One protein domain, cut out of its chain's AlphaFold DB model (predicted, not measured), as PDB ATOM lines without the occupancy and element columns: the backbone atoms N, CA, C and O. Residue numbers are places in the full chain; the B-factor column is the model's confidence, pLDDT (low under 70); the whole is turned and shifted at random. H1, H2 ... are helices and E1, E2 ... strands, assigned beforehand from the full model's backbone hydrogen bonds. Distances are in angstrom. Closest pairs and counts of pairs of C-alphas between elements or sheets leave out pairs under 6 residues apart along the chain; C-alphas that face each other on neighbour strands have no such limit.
ATOM      1  N   GLU A  25       9.585  34.501  32.085       71.25
ATOM      2  CA  GLU A  25      10.524  33.605  31.399       71.25
ATOM      3  C   GLU A  25      10.619  33.918  29.902       71.25
ATOM      4  O   GLU A  25      11.720  33.916  29.344       71.25
ATOM      5  N   ASP A  26       9.493  34.252  29.259       67.06
ATOM      6  CA  ASP A  26       9.461  34.659  27.849       67.06
ATOM      7  C   ASP A  26      10.264  35.940  27.633       67.06
ATOM      8  O   ASP A  26      11.057  36.054  26.702       67.06
ATOM      9  N   ALA A  27      10.093  36.903  28.528       69.06
ATOM     10  CA  ALA A  27      10.817  38.157  28.517       69.06
ATOM     11  C   ALA A  27      12.325  37.994  28.661       69.06
ATOM     12  O   ALA A  27      13.080  38.499  27.829       69.06
ATOM     13  N   LEU A  28      12.758  37.253  29.680       76.25
ATOM     14  CA  LEU A  28      14.167  36.942  29.885       76.25
ATOM     15  C   LEU A  28      14.748  36.223  28.659       76.25
ATOM     16  O   LEU A  28      15.807  36.598  28.161       76.25
ATOM     17  N   SER A  29      14.023  35.241  28.118       71.94
ATOM     18  CA  SER A  29      14.432  34.496  26.922       71.94
ATOM     19  C   SER A  29      14.553  35.389  25.685       71.94
ATOM     20  O   SER A  29      15.517  35.266  24.929       71.94
ATOM     21  N   ASN A  30      13.613  36.315  25.486       68.12
ATOM     22  CA  ASN A  30      13.634  37.263  24.371       68.12
ATOM     23  C   ASN A  30      14.787  38.269  24.496       68.12
ATOM     24  O   ASN A  30      15.423  38.601  23.495       68.12
ATOM     25  N   MET A  31      15.093  38.725  25.714       70.88
ATOM     26  CA  MET A  31      16.230  39.614  25.971       70.88
ATOM     27  C   MET A  31      17.573  38.908  25.752       70.88
ATOM     28  O   MET A  31      18.478  39.513  25.188       70.88
ATOM     29  N   LEU A  32      17.692  37.626  26.120       68.44
ATOM     30  CA  LEU A  32      18.894  36.813  25.873       68.44
ATOM     31  C   LEU A  32      19.163  36.578  24.385       68.44
ATOM     32  O   LEU A  32      20.310  36.612  23.954       68.44
ATOM     33  N   VAL A  33      18.110  36.350  23.593       59.09
ATOM     34  CA  VAL A  33      18.215  36.181  22.130       59.09
ATOM     35  C   VAL A  33      18.376  37.538  21.412       59.09
ATOM     36  O   VAL A  33      18.666  37.582  20.218       59.09
ATOM     37  N   GLY A  34      18.274  38.651  22.147       49.62
ATOM     38  CA  GLY A  34      18.686  39.986  21.705       49.62
ATOM     39  C   GLY A  34      17.606  40.825  21.018       49.62
ATOM     40  O   GLY A  34      17.928  41.863  20.450       49.62
ATOM     41  N   ASN A  35      16.340  40.403  21.028       50.62
ATOM     42  CA  ASN A  35      15.232  41.067  20.335       50.62
ATOM     43  C   ASN A  35      13.928  40.323  20.674       50.62
ATOM     44  O   ASN A  35      13.877  39.110  20.485       50.62
ATOM     45  N   ILE A  36      12.806  40.990  20.981       43.94
ATOM     46  CA  ILE A  36      11.579  40.478  20.341       43.94
ATOM     47  C   ILE A  36      11.869  40.594  18.862       43.94
ATOM     48  O   ILE A  36      12.218  41.683  18.423       43.94
ATOM     49  N   THR A  37      11.773  39.502  18.117       38.66
ATOM     50  CA  THR A  37      11.924  39.441  16.666       38.66
ATOM     51  C   THR A  37      11.464  40.732  15.983       38.66
ATOM     52  O   THR A  37      10.287  40.897  15.661       38.66
ATOM     53  N   VAL A  38      12.397  41.641  15.702       40.16
ATOM     54  CA  VAL A  38      12.194  42.693  14.718       40.16
ATOM     55  C   VAL A  38      12.321  42.003  13.374       40.16
ATOM     56  O   VAL A  38      13.337  42.069  12.682       40.16
ATOM     57  N   ASN A  39      11.272  41.271  13.012       33.91
ATOM     58  CA  ASN A  39      11.062  40.912  11.631       33.91
ATOM     59  C   ASN A  39      10.898  42.254  10.897       33.91
ATOM     60  O   ASN A  39       9.847  42.878  10.963       33.91
ATOM     61  N   HIS A  40      11.953  42.684  10.201       31.11
ATOM     62  CA  HIS A  40      11.938  43.773   9.215       31.11
ATOM     63  C   HIS A  40      11.965  45.231   9.738       31.11
ATOM     64  O   HIS A  40      11.275  46.094   9.202       31.11
ATOM     65  N   GLY A  41      12.817  45.558  10.715       31.64
ATOM     66  CA  GLY A  41      13.127  46.960  11.069       31.64
ATOM     67  C   GLY A  41      12.007  47.744  11.773       31.64
ATOM     68  O   GLY A  41      11.982  48.970  11.693       31.64
ATOM     69  N   GLN A  42      11.080  47.059  12.443       32.72
ATOM     70  CA  GLN A  42      10.003  47.648  13.245       32.72
ATOM     71  C   GLN A  42      10.273  47.536  14.755       32.72
ATOM     72  O   GLN A  42      10.783  46.525  15.218       32.72
ATOM     73  N   SER A  43       9.925  48.572  15.522       36.22
ATOM     74  CA  SER A  43       9.938  48.580  16.995       36.22
ATOM     75  C   SER A  43       8.893  47.616  17.567       36.22
ATOM     76  O   SER A  43       7.780  47.552  17.036       36.22
ATOM     77  N   ALA A  44       9.213  46.915  18.658       34.94
ATOM     78  CA  ALA A  44       8.273  46.040  19.359       34.94
ATOM     79  C   ALA A  44       8.076  46.506  20.809       34.94
ATOM     80  O   ALA A  44       9.034  46.645  21.567       34.94
ATOM     81  N   LEU A  45       6.814  46.719  21.180       37.84
ATOM     82  CA  LEU A  45       6.374  47.007  22.542       37.84
ATOM     83  C   LEU A  45       6.053  45.667  23.236       37.84
ATOM     84  O   LEU A  45       5.093  44.998  22.858       37.84
ATOM     85  N   ILE A  46       6.857  45.242  24.212       39.50
ATOM     86  CA  ILE A  46       6.557  44.122  25.116       39.50
ATOM     87  C   ILE A  46       5.699  44.660  26.264       39.50
ATOM     88  O   ILE A  46       6.207  45.295  27.180       39.50
ATOM     89  N   GLU A  47       4.394  44.422  26.249       35.62
ATOM     90  CA  GLU A  47       3.548  44.731  27.406       35.62
ATOM     91  C   GLU A  47       3.587  43.567  28.405       35.62
ATOM     92  O   GLU A  47       3.223  42.432  28.081       35.62
ATOM     93  N   TYR A  48       4.032  43.840  29.632       38.25
ATOM     94  CA  TYR A  48       4.007  42.871  30.720       38.25
ATOM     95  C   TYR A  48       2.710  43.023  31.506       38.25
ATOM     96  O   TYR A  48       2.471  44.051  32.140       38.25
ATOM     97  N   TYR A  49       1.903  41.963  31.546       32.66
ATOM     98  CA  TYR A  49       0.795  41.857  32.492       32.66
ATOM     99  C   TYR A  49       1.198  40.955  33.660       32.66
ATOM    100  O   TYR A  49       1.267  39.732  33.537       32.66
ATOM    101  N   LYS A  50       1.431  41.563  34.825       35.38
ATOM    102  CA  LYS A  50       1.460  40.861  36.115       35.38
ATOM    103  C   LYS A  50       0.022  40.794  36.652       35.38
ATOM    104  O   LYS A  50      -0.708  41.775  36.517       35.38
ATOM    105  N   PRO A  51      -0.432  39.705  37.297       32.91
ATOM    106  CA  PRO A  51      -1.696  39.744  38.029       32.91
ATOM    107  C   PRO A  51      -1.519  40.607  39.300       32.91
ATOM    108  O   PRO A  51      -1.125  40.105  40.350       32.91
ATOM    109  N   GLY A  52      -1.737  41.925  39.192       33.62
ATOM    110  CA  GLY A  52      -1.586  42.942  40.257       33.62
ATOM    111  C   GLY A  52      -1.162  44.311  39.687       33.62
ATOM    112  O   GLY A  52      -0.578  44.323  38.614       33.62
ATOM    113  N   PRO A  53      -1.431  45.461  40.350       32.28
ATOM    114  CA  PRO A  53      -1.939  46.714  39.751       32.28
ATOM    115  C   PRO A  53      -0.939  47.572  38.948       32.28
ATOM    116  O   PRO A  53      -1.128  48.782  38.846       32.28
ATOM    117  N   PHE A  54       0.122  46.991  38.397       32.62
ATOM    118  CA  PHE A  54       1.158  47.732  37.688       32.62
ATOM    119  C   PHE A  54       1.266  47.254  36.243       32.62
ATOM    120  O   PHE A  54       1.566  46.091  35.979       32.62
ATOM    121  N   GLU A  55       0.997  48.181  35.329       33.94
ATOM    122  CA  GLU A  55       1.228  48.042  33.897       33.94
ATOM    123  C   GLU A  55       2.642  48.554  33.614       33.94
ATOM    124  O   GLU A  55       2.934  49.725  33.860       33.94
ATOM    125  N   THR A  56       3.523  47.679  33.135       35.56
ATOM    126  CA  THR A  56       4.861  48.060  32.668       35.56
ATOM    127  C   THR A  56       5.023  47.580  31.226       35.56
ATOM    128  O   THR A  56       4.611  46.465  30.886       35.56
ATOM    129  N   SER A  57       5.507  48.452  30.338       37.84
ATOM    130  CA  SER A  57       5.607  48.190  28.899       37.84
ATOM    131  C   SER A  57       7.001  48.515  28.376       37.84
ATOM    132  O   SER A  57       7.444  49.662  28.384       37.84
ATOM    133  N   LEU A  58       7.664  47.484  27.868       38.59
ATOM    134  CA  LEU A  58       9.008  47.516  27.317       38.59
ATOM    135  C   LEU A  58       8.981  47.824  25.832       38.59
ATOM    136  O   LEU A  58       8.784  46.957  24.993       38.59
ATOM    137  N   ASP A  59       9.213  49.084  25.499       39.91
ATOM    138  CA  ASP A  59       9.440  49.521  24.124       39.91
ATOM    139  C   ASP A  59      10.896  49.258  23.723       39.91
ATOM    140  O   ASP A  59      11.786  50.057  24.024       39.91
ATOM    141  N   ALA A  60      11.163  48.125  23.070       39.75
ATOM    142  CA  ALA A  60      12.478  47.820  22.524       39.75
ATOM    143  C   ALA A  60      12.562  48.335  21.075       39.75
ATOM    144  O   ALA A  60      12.039  47.728  20.135       39.75
ATOM    145  N   SER A  61      13.247  49.467  20.878       36.53
ATOM    146  CA  SER A  61      13.569  50.005  19.552       36.53
ATOM    147  C   SER A  61      15.047  49.794  19.223       36.53
ATOM    148  O   SER A  61      15.924  50.397  19.836       36.53
ATOM    149  N   LEU A  62      15.324  48.987  18.194       39.25
ATOM    150  CA  LEU A  62      16.670  48.665  17.686       39.25
ATOM    151  C   LEU A  62      17.482  49.857  17.147       39.25
ATOM    152  O   LEU A  62      18.659  49.705  16.831       39.25
ATOM    153  N   VAL A  63      16.858  51.023  16.977       35.00
ATOM    154  CA  VAL A  63      17.449  52.180  16.276       35.00
ATOM    155  C   VAL A  63      17.589  53.397  17.201       35.00
ATOM    156  O   VAL A  63      18.156  54.420  16.823       35.00
ATOM    157  N   SER A  64      17.087  53.307  18.434       37.56
ATOM    158  CA  SER A  64      17.097  54.418  19.380       37.56
ATOM    159  C   SER A  64      18.310  54.332  20.302       37.56
ATOM    160  O   SER A  64      18.399  53.465  21.159       37.56
ATOM    161  N   LEU A  65      19.225  55.296  20.188       39.72
ATOM    162  CA  LEU A  65      20.343  55.506  21.124       39.72
ATOM    163  C   LEU A  65      19.889  55.923  22.543       39.72
ATOM    164  O   LEU A  65      20.728  56.247  23.378       39.72
ATOM    165  N   ASN A  66      18.580  55.957  22.823       51.84
ATOM    166  CA  ASN A  66      18.032  56.384  24.104       51.84
ATOM    167  C   ASN A  66      16.972  55.392  24.604       51.84
ATOM    168  O   ASN A  66      15.767  55.584  24.429       51.84
ATOM    169  N   ASN A  67      17.449  54.317  25.231       61.47
ATOM    170  CA  ASN A  67      16.662  53.187  25.729       61.47
ATOM    171  C   ASN A  67      16.154  53.399  27.170       61.47
ATOM    172  O   ASN A  67      16.032  52.453  27.941       61.47
ATOM    173  N   GLY A  68      15.842  54.640  27.564       64.12
ATOM    174  CA  GLY A  68      15.483  54.972  28.951       64.12
ATOM    175  C   GLY A  68      14.296  54.175  29.515       64.12
ATOM    176  O   GLY A  68      14.311  53.818  30.689       64.12
ATOM    177  N   ARG A  69      13.302  53.843  28.677       65.25
ATOM    178  CA  ARG A  69      12.187  52.957  29.060       65.25
ATOM    179  C   ARG A  69      12.651  51.517  29.265       65.25
ATOM    180  O   ARG A  69      12.455  50.980  30.342       65.25
ATOM    181  N   VAL A  70      13.397  50.971  28.305       68.75
ATOM    182  CA  VAL A  70      13.980  49.622  28.388       68.75
ATOM    183  C   VAL A  70      14.820  49.431  29.646       68.75
ATOM    184  O   VAL A  70      14.733  48.402  30.311       68.75
ATOM    185  N   VAL A  71      15.616  50.438  30.003       73.94
ATOM    186  CA  VAL A  71      16.407  50.425  31.235       73.94
ATOM    187  C   VAL A  71      15.505  50.447  32.470       73.94
ATOM    188  O   VAL A  71      15.769  49.706  33.412       73.94
ATOM    189  N   SER A  72      14.434  51.248  32.473       74.88
ATOM    190  CA  SER A  72      13.452  51.270  33.567       74.88
ATOM    191  C   SER A  72      12.814  49.896  33.784       74.88
ATOM    192  O   SER A  72      12.793  49.402  34.909       74.88
ATOM    193  N   ASP A  73      12.375  49.237  32.715       71.94
ATOM    194  CA  ASP A  73      11.722  47.927  32.818       71.94
ATOM    195  C   ASP A  73      12.722  46.839  33.219       71.94
ATOM    196  O   ASP A  73      12.425  45.978  34.046       71.94
ATOM    197  N   ALA A  74      13.954  46.907  32.706       78.19
ATOM    198  CA  ALA A  74      15.028  46.020  33.137       78.19
ATOM    199  C   ALA A  74      15.354  46.195  34.632       78.19
ATOM    200  O   ALA A  74      15.651  45.209  35.304       78.19
ATOM    201  N   ILE A  75      15.258  47.413  35.184       79.88
ATOM    202  CA  ILE A  75      15.403  47.668  36.628       79.88
ATOM    203  C   ILE A  75      14.250  47.029  37.416       79.88
ATOM    204  O   ILE A  75      14.473  46.451  38.482       79.88
ATOM    205  N   GLU A  76      13.018  47.098  36.916       77.31
ATOM    206  CA  GLU A  76      11.873  46.436  37.551       77.31
ATOM    207  C   GLU A  76      12.029  44.911  37.555       77.31
ATOM    208  O   GLU A  76      11.831  44.266  38.591       77.31
ATOM    209  N   LEU A  77      12.449  44.335  36.426       80.31
ATOM    210  CA  LEU A  77      12.737  42.907  36.293       80.31
ATOM    211  C   LEU A  77      13.916  42.478  37.169       80.31
ATOM    212  O   LEU A  77      13.831  41.443  37.828       80.31
ATOM    213  N   TYR A  78      14.966  43.299  37.265       84.75
ATOM    214  CA  TYR A  78      16.069  43.103  38.203       84.75
ATOM    215  C   TYR A  78      15.555  43.019  39.643       84.75
ATOM    216  O   TYR A  78      15.816  42.039  40.337       84.75
ATOM    217  N   ASN A  79      14.761  43.994  40.091       82.06
ATOM    218  CA  ASN A  79      14.208  43.994  41.447       82.06
ATOM    219  C   ASN A  79      13.311  42.776  41.705       82.06
ATOM    220  O   ASN A  79      13.332  42.207  42.797       82.06
ATOM    221  N   TYR A  80      12.546  42.345  40.700       82.69
ATOM    222  CA  TYR A  80      11.742  41.129  40.785       82.69
ATOM    223  C   TYR A  80      12.597  39.859  40.893       82.69
ATOM    224  O   TYR A  80      12.281  38.980  41.699       82.69
ATOM    225  N   ALA A  81      13.679  39.763  40.118       85.06
ATOM    226  CA  ALA A  81      14.628  38.658  40.186       85.06
ATOM    227  C   ALA A  81      15.285  38.582  41.573       85.06
ATOM    228  O   ALA A  81      15.278  37.518  42.187       85.06
ATOM    229  N   ILE A  82      15.745  39.718  42.111       86.06
ATOM    230  CA  ILE A  82      16.327  39.827  43.461       86.06
ATOM    231  C   ILE A  82      15.325  39.387  44.532       86.06
ATOM    232  O   ILE A  82      15.647  38.550  45.370       86.06
ATOM    233  N   ALA A  83      14.095  39.910  44.494       83.44
ATOM    234  CA  ALA A  83      13.057  39.564  45.467       83.44
ATOM    235  C   ALA A  83      12.664  38.078  45.422       83.44
ATOM    236  O   ALA A  83      12.211  37.530  46.423       83.44
ATOM    237  N   GLY A  84      12.817  37.438  44.261       82.62
ATOM    238  CA  GLY A  84      12.590  36.009  44.070       82.62
ATOM    239  C   GLY A  84      13.844  35.143  44.174       82.62
ATOM    240  O   GLY A  84      13.764  33.988  43.768       82.62
ATOM    241  N   GLU A  85      14.975  35.689  44.633       92.31
ATOM    242  CA  GLU A  85      16.274  35.003  44.756       92.31
ATOM    243  C   GLU A  85      16.779  34.345  43.453       92.31
ATOM    244  O   GLU A  85      17.553  33.386  43.472       92.31
ATOM    245  N   LYS A  86      16.374  34.886  42.297       93.25
ATOM    246  CA  LYS A  86      16.820  34.466  40.960       93.25
ATOM    247  C   LYS A  86      18.116  35.182  40.591       93.25
ATOM    248  O   LYS A  86      18.151  36.045  39.712       93.25
ATOM    249  N   TRP A  87      19.186  34.894  41.327       95.38
ATOM    250  CA  TRP A  87      20.445  35.642  41.224       95.38
ATOM    251  C   TRP A  87      21.089  35.553  39.838       95.38
ATOM    252  O   TRP A  87      21.708  36.523  39.407       95.38
ATOM    253  N   GLY A  88      20.901  34.437  39.126       95.44
ATOM    254  CA  GLY A  88      21.336  34.290  37.737       95.44
ATOM    255  C   GLY A  88      20.645  35.264  36.782       95.44
ATOM    256  O   GLY A  88      21.319  35.932  36.001       95.44
ATOM    257  N   ASP A  89      19.328  35.433  36.888       92.88
ATOM    258  CA  ASP A  89      18.595  36.400  36.061       92.88
ATOM    259  C   ASP A  89      18.942  37.842  36.462       92.88
ATOM    260  O   ASP A  89      19.105  38.721  35.617       92.88
ATOM    261  N   ALA A  90      19.099  38.095  37.766       92.88
ATOM    262  CA  ALA A  90      19.477  39.407  38.278       92.88
ATOM    263  C   ALA A  90      20.867  39.841  37.780       92.88
ATOM    264  O   ALA A  90      21.067  41.016  37.462       92.88
ATOM    265  N   ALA A  91      21.820  38.910  37.684       95.25
ATOM    266  CA  ALA A  91      23.128  39.170  37.088       95.25
ATOM    267  C   ALA A  91      22.997  39.571  35.612       95.25
ATOM    268  O   ALA A  91      23.591  40.568  35.198       95.25
ATOM    269  N   PHE A  92      22.155  38.867  34.849       92.56
ATOM    270  CA  PHE A  92      21.867  39.215  33.459       92.56
ATOM    271  C   PHE A  92      21.263  40.616  33.325       92.56
ATOM    272  O   PHE A  92      21.794  41.435  32.576       92.56
ATOM    273  N   PHE A  93      20.220  40.950  34.093       88.69
ATOM    274  CA  PHE A  93      19.618  42.286  34.028       88.69
ATOM    275  C   PHE A  93      20.601  43.384  34.433       88.69
ATOM    276  O   PHE A  93      20.627  44.441  33.809       88.69
ATOM    277  N   LYS A  94      21.460  43.134  35.428       92.06
ATOM    278  CA  LYS A  94      22.518  44.078  35.805       92.06
ATOM    279  C   LYS A  94      23.491  44.332  34.651       92.06
ATOM    280  O   LYS A  94      23.847  45.488  34.411       92.06
ATOM    281  N   MET A  95      23.901  43.286  33.932       90.44
ATOM    282  CA  MET A  95      24.736  43.432  32.737       90.44
ATOM    283  C   MET A  95      24.003  44.195  31.636       90.44
ATOM    284  O   MET A  95      24.521  45.191  31.141       90.44
ATOM    285  N   PHE A  96      22.765  43.814  31.332       84.69
ATOM    286  CA  PHE A  96      21.933  44.488  30.338       84.69
ATOM    287  C   PHE A  96      21.765  45.991  30.623       84.69
ATOM    288  O   PHE A  96      21.921  46.824  29.730       84.69
ATOM    289  N   ILE A  97      21.520  46.363  31.884       85.69
ATOM    290  CA  ILE A  97      21.443  47.763  32.329       85.69
ATOM    291  C   ILE A  97      22.790  48.476  32.160       85.69
ATOM    292  O   ILE A  97      22.812  49.632  31.745       85.69
ATOM    293  N   SER A  98      23.911  47.805  32.450       87.00
ATOM    294  CA  SER A  98      25.261  48.380  32.304       87.00
ATOM    295  C   SER A  98      25.596  48.693  30.842       87.00
ATOM    296  O   SER A  98      26.246  49.698  30.556       87.00
ATOM    297  N   TYR A  99      25.055  47.901  29.917       80.56
ATOM    298  CA  TYR A  99      25.058  48.163  28.478       80.56
ATOM    299  C   TYR A  99      23.964  49.150  28.033       80.56
ATOM    300  O   TYR A  99      23.655  49.253  26.851       80.56
ATOM    301  N   ASN A 100      23.353  49.899  28.956       75.69
ATOM    302  CA  ASN A 100      22.267  50.854  28.698       75.69
ATOM    303  C   ASN A 100      21.073  50.243  27.943       75.69
ATOM    304  O   ASN A 100      20.409  50.919  27.154       75.69
ATOM    305  N   GLY A 101      20.818  48.952  28.153       72.50
ATOM    306  CA  GLY A 101      19.788  48.199  27.450       72.50
ATOM    307  C   GLY A 101      20.037  48.057  25.951       72.50
ATOM    308  O   GLY A 101      19.083  47.977  25.176       72.50
ATOM    309  N   GLN A 102      21.298  48.096  25.518       68.50
ATOM    310  CA  GLN A 102      21.674  47.819  24.137       68.50
ATOM    311  C   GLN A 102      21.529  46.328  23.813       68.50
ATOM    312  O   GLN A 102      21.689  45.448  24.667       68.50
ATOM    313  N   ALA A 103      21.223  46.056  22.544       63.00
ATOM    314  CA  ALA A 103      21.201  44.706  22.011       63.00
ATOM    315  C   ALA A 103      22.643  44.207  21.858       63.00
ATOM    316  O   ALA A 103      23.384  44.677  20.996       63.00
ATOM    317  N   HIS A 104      23.014  43.247  22.697       67.94
ATOM    318  CA  HIS A 104      24.245  42.479  22.575       67.94
ATOM    319  C   HIS A 104      23.889  41.012  22.365       67.94
ATOM    320  O   HIS A 104      22.822  40.553  22.777       67.94
ATOM    321  N   ASP A 105      24.789  40.269  21.734       72.19
ATOM    322  CA  ASP A 105      24.691  38.816  21.716       72.19
ATOM    323  C   ASP A 105      25.188  38.282  23.063       72.19
ATOM    324  O   ASP A 105      26.358  37.939  23.226       72.19
ATOM    325  N   TYR A 106      24.306  38.280  24.062       80.06
ATOM    326  CA  TYR A 106      24.670  37.906  25.429       80.06
ATOM    327  C   TYR A 106      25.041  36.426  25.572       80.06
ATOM    328  O   TYR A 106      25.616  36.058  26.588       80.06
ATOM    329  N   LEU A 107      24.715  35.581  24.587       82.88
ATOM    330  CA  LEU A 107      24.974  34.142  24.643       82.88
ATOM    331  C   LEU A 107      26.300  33.749  23.992       82.88
ATOM    332  O   LEU A 107      26.862  32.723  24.365       82.88
ATOM    333  N   THR A 108      26.783  34.516  23.013       80.81
ATOM    334  CA  THR A 108      27.978  34.136  22.242       80.81
ATOM    335  C   THR A 108      29.071  35.202  22.189       80.81
ATOM    336  O   THR A 108      30.179  34.902  21.746       80.81
ATOM    337  N   SER A 109      28.814  36.428  22.658       83.62
ATOM    338  CA  SER A 109      29.830  37.483  22.708       83.62
ATOM    339  C   SER A 109      30.883  37.205  23.784       83.62
ATOM    340  O   SER A 109      30.572  37.112  24.972       83.62
ATOM    341  N   GLU A 110      32.146  37.143  23.361       86.00
ATOM    342  CA  GLU A 110      33.298  36.980  24.252       86.00
ATOM    343  C   GLU A 110      33.448  38.160  25.226       86.00
ATOM    344  O   GLU A 110      33.658  37.943  26.416       86.00
ATOM    345  N   ASP A 111      33.259  39.398  24.758       85.69
ATOM    346  CA  ASP A 111      33.310  40.598  25.605       85.69
ATOM    347  C   ASP A 111      32.263  40.541  26.726       85.69
ATOM    348  O   ASP A 111      32.569  40.781  27.893       85.69
ATOM    349  N   VAL A 112      31.033  40.130  26.396       86.38
ATOM    350  CA  VAL A 112      29.967  39.972  27.392       86.38
ATOM    351  C   VAL A 112      30.296  38.856  28.386       86.38
ATOM    352  O   VAL A 112      30.088  39.024  29.589       86.38
ATOM    353  N   ALA A 113      30.835  37.726  27.920       90.19
ATOM    354  CA  ALA A 113      31.257  36.635  28.800       90.19
ATOM    355  C   ALA A 113      32.386  37.076  29.754       90.19
ATOM    356  O   ALA A 113      32.346  36.784  30.953       90.19
ATOM    357  N   ASN A 114      33.357  37.844  29.257       90.62
ATOM    358  CA  ASN A 114      34.422  38.438  30.065       90.62
ATOM    359  C   ASN A 114      33.870  39.394  31.129       90.62
ATOM    360  O   ASN A 114      34.316  39.368  32.282       90.62
ATOM    361  N   ASP A 115      32.865  40.194  30.788       91.94
ATOM    362  CA  ASP A 115      32.226  41.092  31.746       91.94
ATOM    363  C   ASP A 115      31.422  40.341  32.810       91.94
ATOM    364  O   ASP A 115      31.466  40.717  33.982       91.94
ATOM    365  N   PHE A 116      30.738  39.248  32.456       93.44
ATOM    366  CA  PHE A 116      30.101  38.372  33.445       93.44
ATOM    367  C   PHE A 116      31.129  37.737  34.390       93.44
ATOM    368  O   PHE A 116      30.914  37.719  35.605       93.44
ATOM    369  N   SER A 117      32.263  37.265  33.865       92.06
ATOM    370  CA  SER A 117      33.364  36.736  34.684       92.06
ATOM    371  C   SER A 117      33.946  37.809  35.615       92.06
ATOM    372  O   SER A 117      34.164  37.575  36.809       92.06
ATOM    373  N   THR A 118      34.099  39.033  35.105       92.62
ATOM    374  CA  THR A 118      34.532  40.203  35.880       92.62
ATOM    375  C   THR A 118      33.511  40.579  36.952       92.62
ATOM    376  O   THR A 118      33.894  40.865  38.087       92.62
ATOM    377  N   LEU A 119      32.212  40.524  36.645       93.06
ATOM    378  CA  LEU A 119      31.128  40.765  37.597       93.06
ATOM    379  C   LEU A 119      31.131  39.731  38.730       93.06
ATOM    380  O   LEU A 119      30.873  40.086  39.881       93.06
ATOM    381  N   ALA A 120      31.445  38.473  38.419       92.25
ATOM    382  CA  ALA A 120      31.655  37.429  39.417       92.25
ATOM    383  C   ALA A 120      32.989  37.587  40.167       92.25
ATOM    384  O   ALA A 120      33.205  36.901  41.165       92.25
ATOM    385  N   ALA A 121      33.888  38.458  39.694       88.56
ATOM    386  CA  ALA A 121      35.268  38.596  40.151       88.56
ATOM    387  C   ALA A 121      36.009  37.243  40.206       88.56
ATOM    388  O   ALA A 121      36.774  36.983  41.135       88.56
ATOM    389  N   GLY A 122      35.712  36.344  39.260       75.62
ATOM    390  CA  GLY A 122      36.253  34.980  39.243       75.62
ATOM    391  C   GLY A 122      35.782  34.063  40.370       75.62
ATOM    392  O   GLY A 122      36.382  33.015  40.599       75.62
ATOM    393  N   ASN A 123      34.746  34.439  41.120       89.75
ATOM    394  CA  ASN A 123      34.248  33.627  42.218       89.75
ATOM    395  C   ASN A 123      33.335  32.508  41.700       89.75
ATOM    396  O   ASN A 123      32.161  32.735  41.401       89.75
ATOM    397  N   GLN A 124      33.853  31.279  41.683       90.88
ATOM    398  CA  GLN A 124      33.096  30.114  41.223       90.88
ATOM    399  C   GLN A 124      31.801  29.886  42.014       90.88
ATOM    400  O   GLN A 124      30.785  29.541  41.430       90.88
ATOM    401  N   THR A 125      31.777  30.151  43.324       94.00
ATOM    402  CA  THR A 125      30.549  30.006  44.126       94.00
ATOM    403  C   THR A 125      29.451  30.971  43.677       94.00
ATOM    404  O   THR A 125      28.266  30.633  43.724       94.00
ATOM    405  N   VAL A 126      29.824  32.171  43.226       94.88
ATOM    406  CA  VAL A 126      28.874  33.136  42.657       94.88
ATOM    407  C   VAL A 126      28.338  32.618  41.323       94.88
ATOM    408  O   VAL A 126      27.123  32.604  41.135       94.88
ATOM    409  N   ILE A 127      29.216  32.120  40.451       95.38
ATOM    410  CA  ILE A 127      28.842  31.546  39.150       95.38
ATOM    411  C   ILE A 127      27.918  30.332  39.333       95.38
ATOM    412  O   ILE A 127      26.844  30.282  38.740       95.38
ATOM    413  N   ASP A 128      28.260  29.407  40.230       95.69
ATOM    414  CA  ASP A 128      27.435  28.238  40.558       95.69
ATOM    415  C   ASP A 128      26.055  28.654  41.090       95.69
ATOM    416  O   ASP A 128      25.032  28.038  40.776       95.69
ATOM    417  N   THR A 129      26.007  29.731  41.882       96.75
ATOM    418  CA  THR A 129      24.744  30.299  42.362       96.75
ATOM    419  C   THR A 129      23.920  30.839  41.201       96.75
ATOM    420  O   THR A 129      22.717  30.584  41.146       96.75
ATOM    421  N   TRP A 130      24.534  31.550  40.256       97.12
ATOM    422  CA  TRP A 130      23.842  32.045  39.067       97.12
ATOM    423  C   TRP A 130      23.291  30.905  38.212       97.12
ATOM    424  O   TRP A 130      22.107  30.936  37.888       97.12
ATOM    425  N   ILE A 131      24.090  29.869  37.936       96.88
ATOM    426  CA  ILE A 131      23.675  28.664  37.192       96.88
ATOM    427  C   ILE A 131      22.468  27.996  37.855       96.88
ATOM    428  O   ILE A 131      21.516  27.608  37.184       96.88
ATOM    429  N   LYS A 132      22.481  27.868  39.185       97.00
ATOM    430  CA  LYS A 132      21.404  27.198  39.927       97.00
ATOM    431  C   LYS A 132      20.109  28.014  39.999       97.00
ATOM    432  O   LYS A 132      19.044  27.437  40.206       97.00
ATOM    433  N   THR A 133      20.204  29.339  39.930       95.56
ATOM    434  CA  THR A 133      19.082  30.247  40.235       95.56
ATOM    435  C   THR A 133      18.550  31.005  39.028       95.56
ATOM    436  O   THR A 133      17.540  31.694  39.160       95.56
ATOM    437  N   THR A 134      19.192  30.887  37.864       94.00
ATOM    438  CA  THR A 134      18.601  31.340  36.603       94.00
ATOM    439  C   THR A 134      17.391  30.481  36.249       94.00
ATOM    440  O   THR A 134      17.405  29.264  36.440       94.00
ATOM    441  N   THR A 135      16.341  31.099  35.712       87.56
ATOM    442  CA  THR A 135      15.186  30.360  35.166       87.56
ATOM    443  C   THR A 135      15.361  30.014  33.691       87.56
ATOM    444  O   THR A 135      14.477  29.410  33.093       87.56
ATOM    445  N   ASN A 136      16.480  30.409  33.079       88.25
ATOM    446  CA  ASN A 136      16.764  30.171  31.671       88.25
ATOM    447  C   ASN A 136      17.971  29.237  31.488       88.25
ATOM    448  O   ASN A 136      19.077  29.540  31.940       88.25
ATOM    449  N   GLU A 137      17.759  28.132  30.768       90.56
ATOM    450  CA  GLU A 137      18.779  27.106  30.511       90.56
ATOM    451  C   GLU A 137      19.950  27.628  29.664       90.56
ATOM    452  O   GLU A 137      21.098  27.334  29.972       90.56
ATOM    453  N   LYS A 138      19.700  28.475  28.657       89.25
ATOM    454  CA  LYS A 138      20.770  29.043  27.813       89.25
ATOM    455  C   LYS A 138      21.684  29.972  28.604       89.25
ATOM    456  O   LYS A 138      22.886  30.030  28.369       89.25
ATOM    457  N   LEU A 139      21.108  30.704  29.553       91.69
ATOM    458  CA  LEU A 139      21.871  31.551  30.458       91.69
ATOM    459  C   LEU A 139      22.684  30.712  31.456       91.69
ATOM    460  O   LEU A 139      23.829  31.046  31.746       91.69
ATOM    461  N   ALA A 140      22.132  29.588  31.929       94.19
ATOM    462  CA  ALA A 140      22.880  28.626  32.736       94.19
ATOM    463  C   ALA A 140      24.075  28.047  31.957       94.19
ATOM    464  O   ALA A 140      25.175  27.954  32.498       94.19
ATOM    465  N   GLU A 141      23.872  27.704  30.681       92.94
ATOM    466  CA  GLU A 141      24.929  27.236  29.782       92.94
ATOM    467  C   GLU A 141      26.014  28.296  29.575       92.94
ATOM    468  O   GLU A 141      27.191  27.968  29.701       92.94
ATOM    469  N   LEU A 142      25.648  29.560  29.331       92.00
ATOM    470  CA  LEU A 142      26.610  30.667  29.260       92.00
ATOM    471  C   LEU A 142      27.456  30.741  30.536       92.00
ATOM    472  O   LEU A 142      28.684  30.766  30.466       92.00
ATOM    473  N   TYR A 143      26.809  30.748  31.704       94.88
ATOM    474  CA  TYR A 143      27.494  30.855  32.991       94.88
ATOM    475  C   TYR A 143      28.461  29.697  33.253       94.88
ATOM    476  O   TYR A 143      29.536  29.910  33.811       94.88
ATOM    477  N   ALA A 144      28.119  28.489  32.805       93.69
ATOM    478  CA  ALA A 144      28.982  27.317  32.922       93.69
ATOM    479  C   ALA A 144      30.259  27.394  32.063       93.69
ATOM    480  O   ALA A 144      31.199  26.643  32.319       93.69
ATOM    481  N   HIS A 145      30.301  28.284  31.067       91.62
ATOM    482  CA  HIS A 145      31.423  28.444  30.136       91.62
ATOM    483  C   HIS A 145      32.104  29.814  30.242       91.62
ATOM    484  O   HIS A 145      32.852  30.194  29.341       91.62
TER     485      HIS A 145
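This is residues 25 to 145 of the 153 residues of the protein "LAMI_0A08108g1_1" of Lachancea mirantina (UniProt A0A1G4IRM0). Look for a helical body with a two-stranded hairpin, E1 and E2, at one end, E2 packing on H2. H3 lies in the middle, side by side with H2, and the helical hairpin of H5 and H6 is set crosswise to it; H4 and H5 are toward the end away from the strands, and H1 is close to H3 and H6. The printed part has 121 residues, with six named helices and two strands in the order H1 E1 E2 H2 H3 H4 H5 H6, mostly helix, the strands antiparallel. It is compact, with a radius of gyration of the C-alphas of 14.1 A and spans of 39 by 33 by 22 A.

Begin at the antiparallel hairpin of E1, residues 44 to 49, and E2, residues 55 to 60, where N 46 and O 58 are within hydrogen-bond range at 2.7 A. The closest C-alphas of E2 and H2, residues 68 to 83, are those of Leu 58 and Val 70, 5.5 A apart. H3, residues 87 to 98, is the hub; it touches H2 as a helical hairpin, opposite ways at a shallow tilt of 20 degrees, closest at C-alphas Tyr 78 and Ala 90, 5.0 A. With residues 87 to 91 alone H3 touches H5, residues 124 to 133, about perpendicular at 78 degrees, closest at C-alphas Gly 88 and Trp 130, 3.6 A. H6, residues 137 to 144, touches H5 as a helical hairpin at 6 degrees, closest at C-alphas Ile 131 and Ala 140, 4.5 A. With residues 91 to 95 alone H3 only just touches H4, residues 110 to 119, with 3 pairs of C-alphas within 8 A, the closest Met 95 and Phe 116, 7.4 A. H1, residues 25 to 32, is close to but not clearly touching H3, closest at C-alphas Leu 28 and Asp 89, 7.6 A. In the six helices every O i to N i+4 pair is within hydrogen-bond range.

Find C-alpha 25 at (10.524, 33.605, 31.399), where H1 begins. H2 runs 22.7 A from C-alpha 68 at (15.483, 54.972, 28.951); H3 spans 16.3 A, E2 16.0 A and E1 15.7 A. H6 ends at C-alpha 144, (28.982, 27.317, 32.922).

The two C-alphas farthest apart are those of His 40 and Thr 125, 41.9 A. The printed part has no cut; the links H1 to E1 and H3 to H4 are long, 11 residues each. The mean pLDDT of the printed part is 71.5, and residues 32 to 70 are among the 45 under 70.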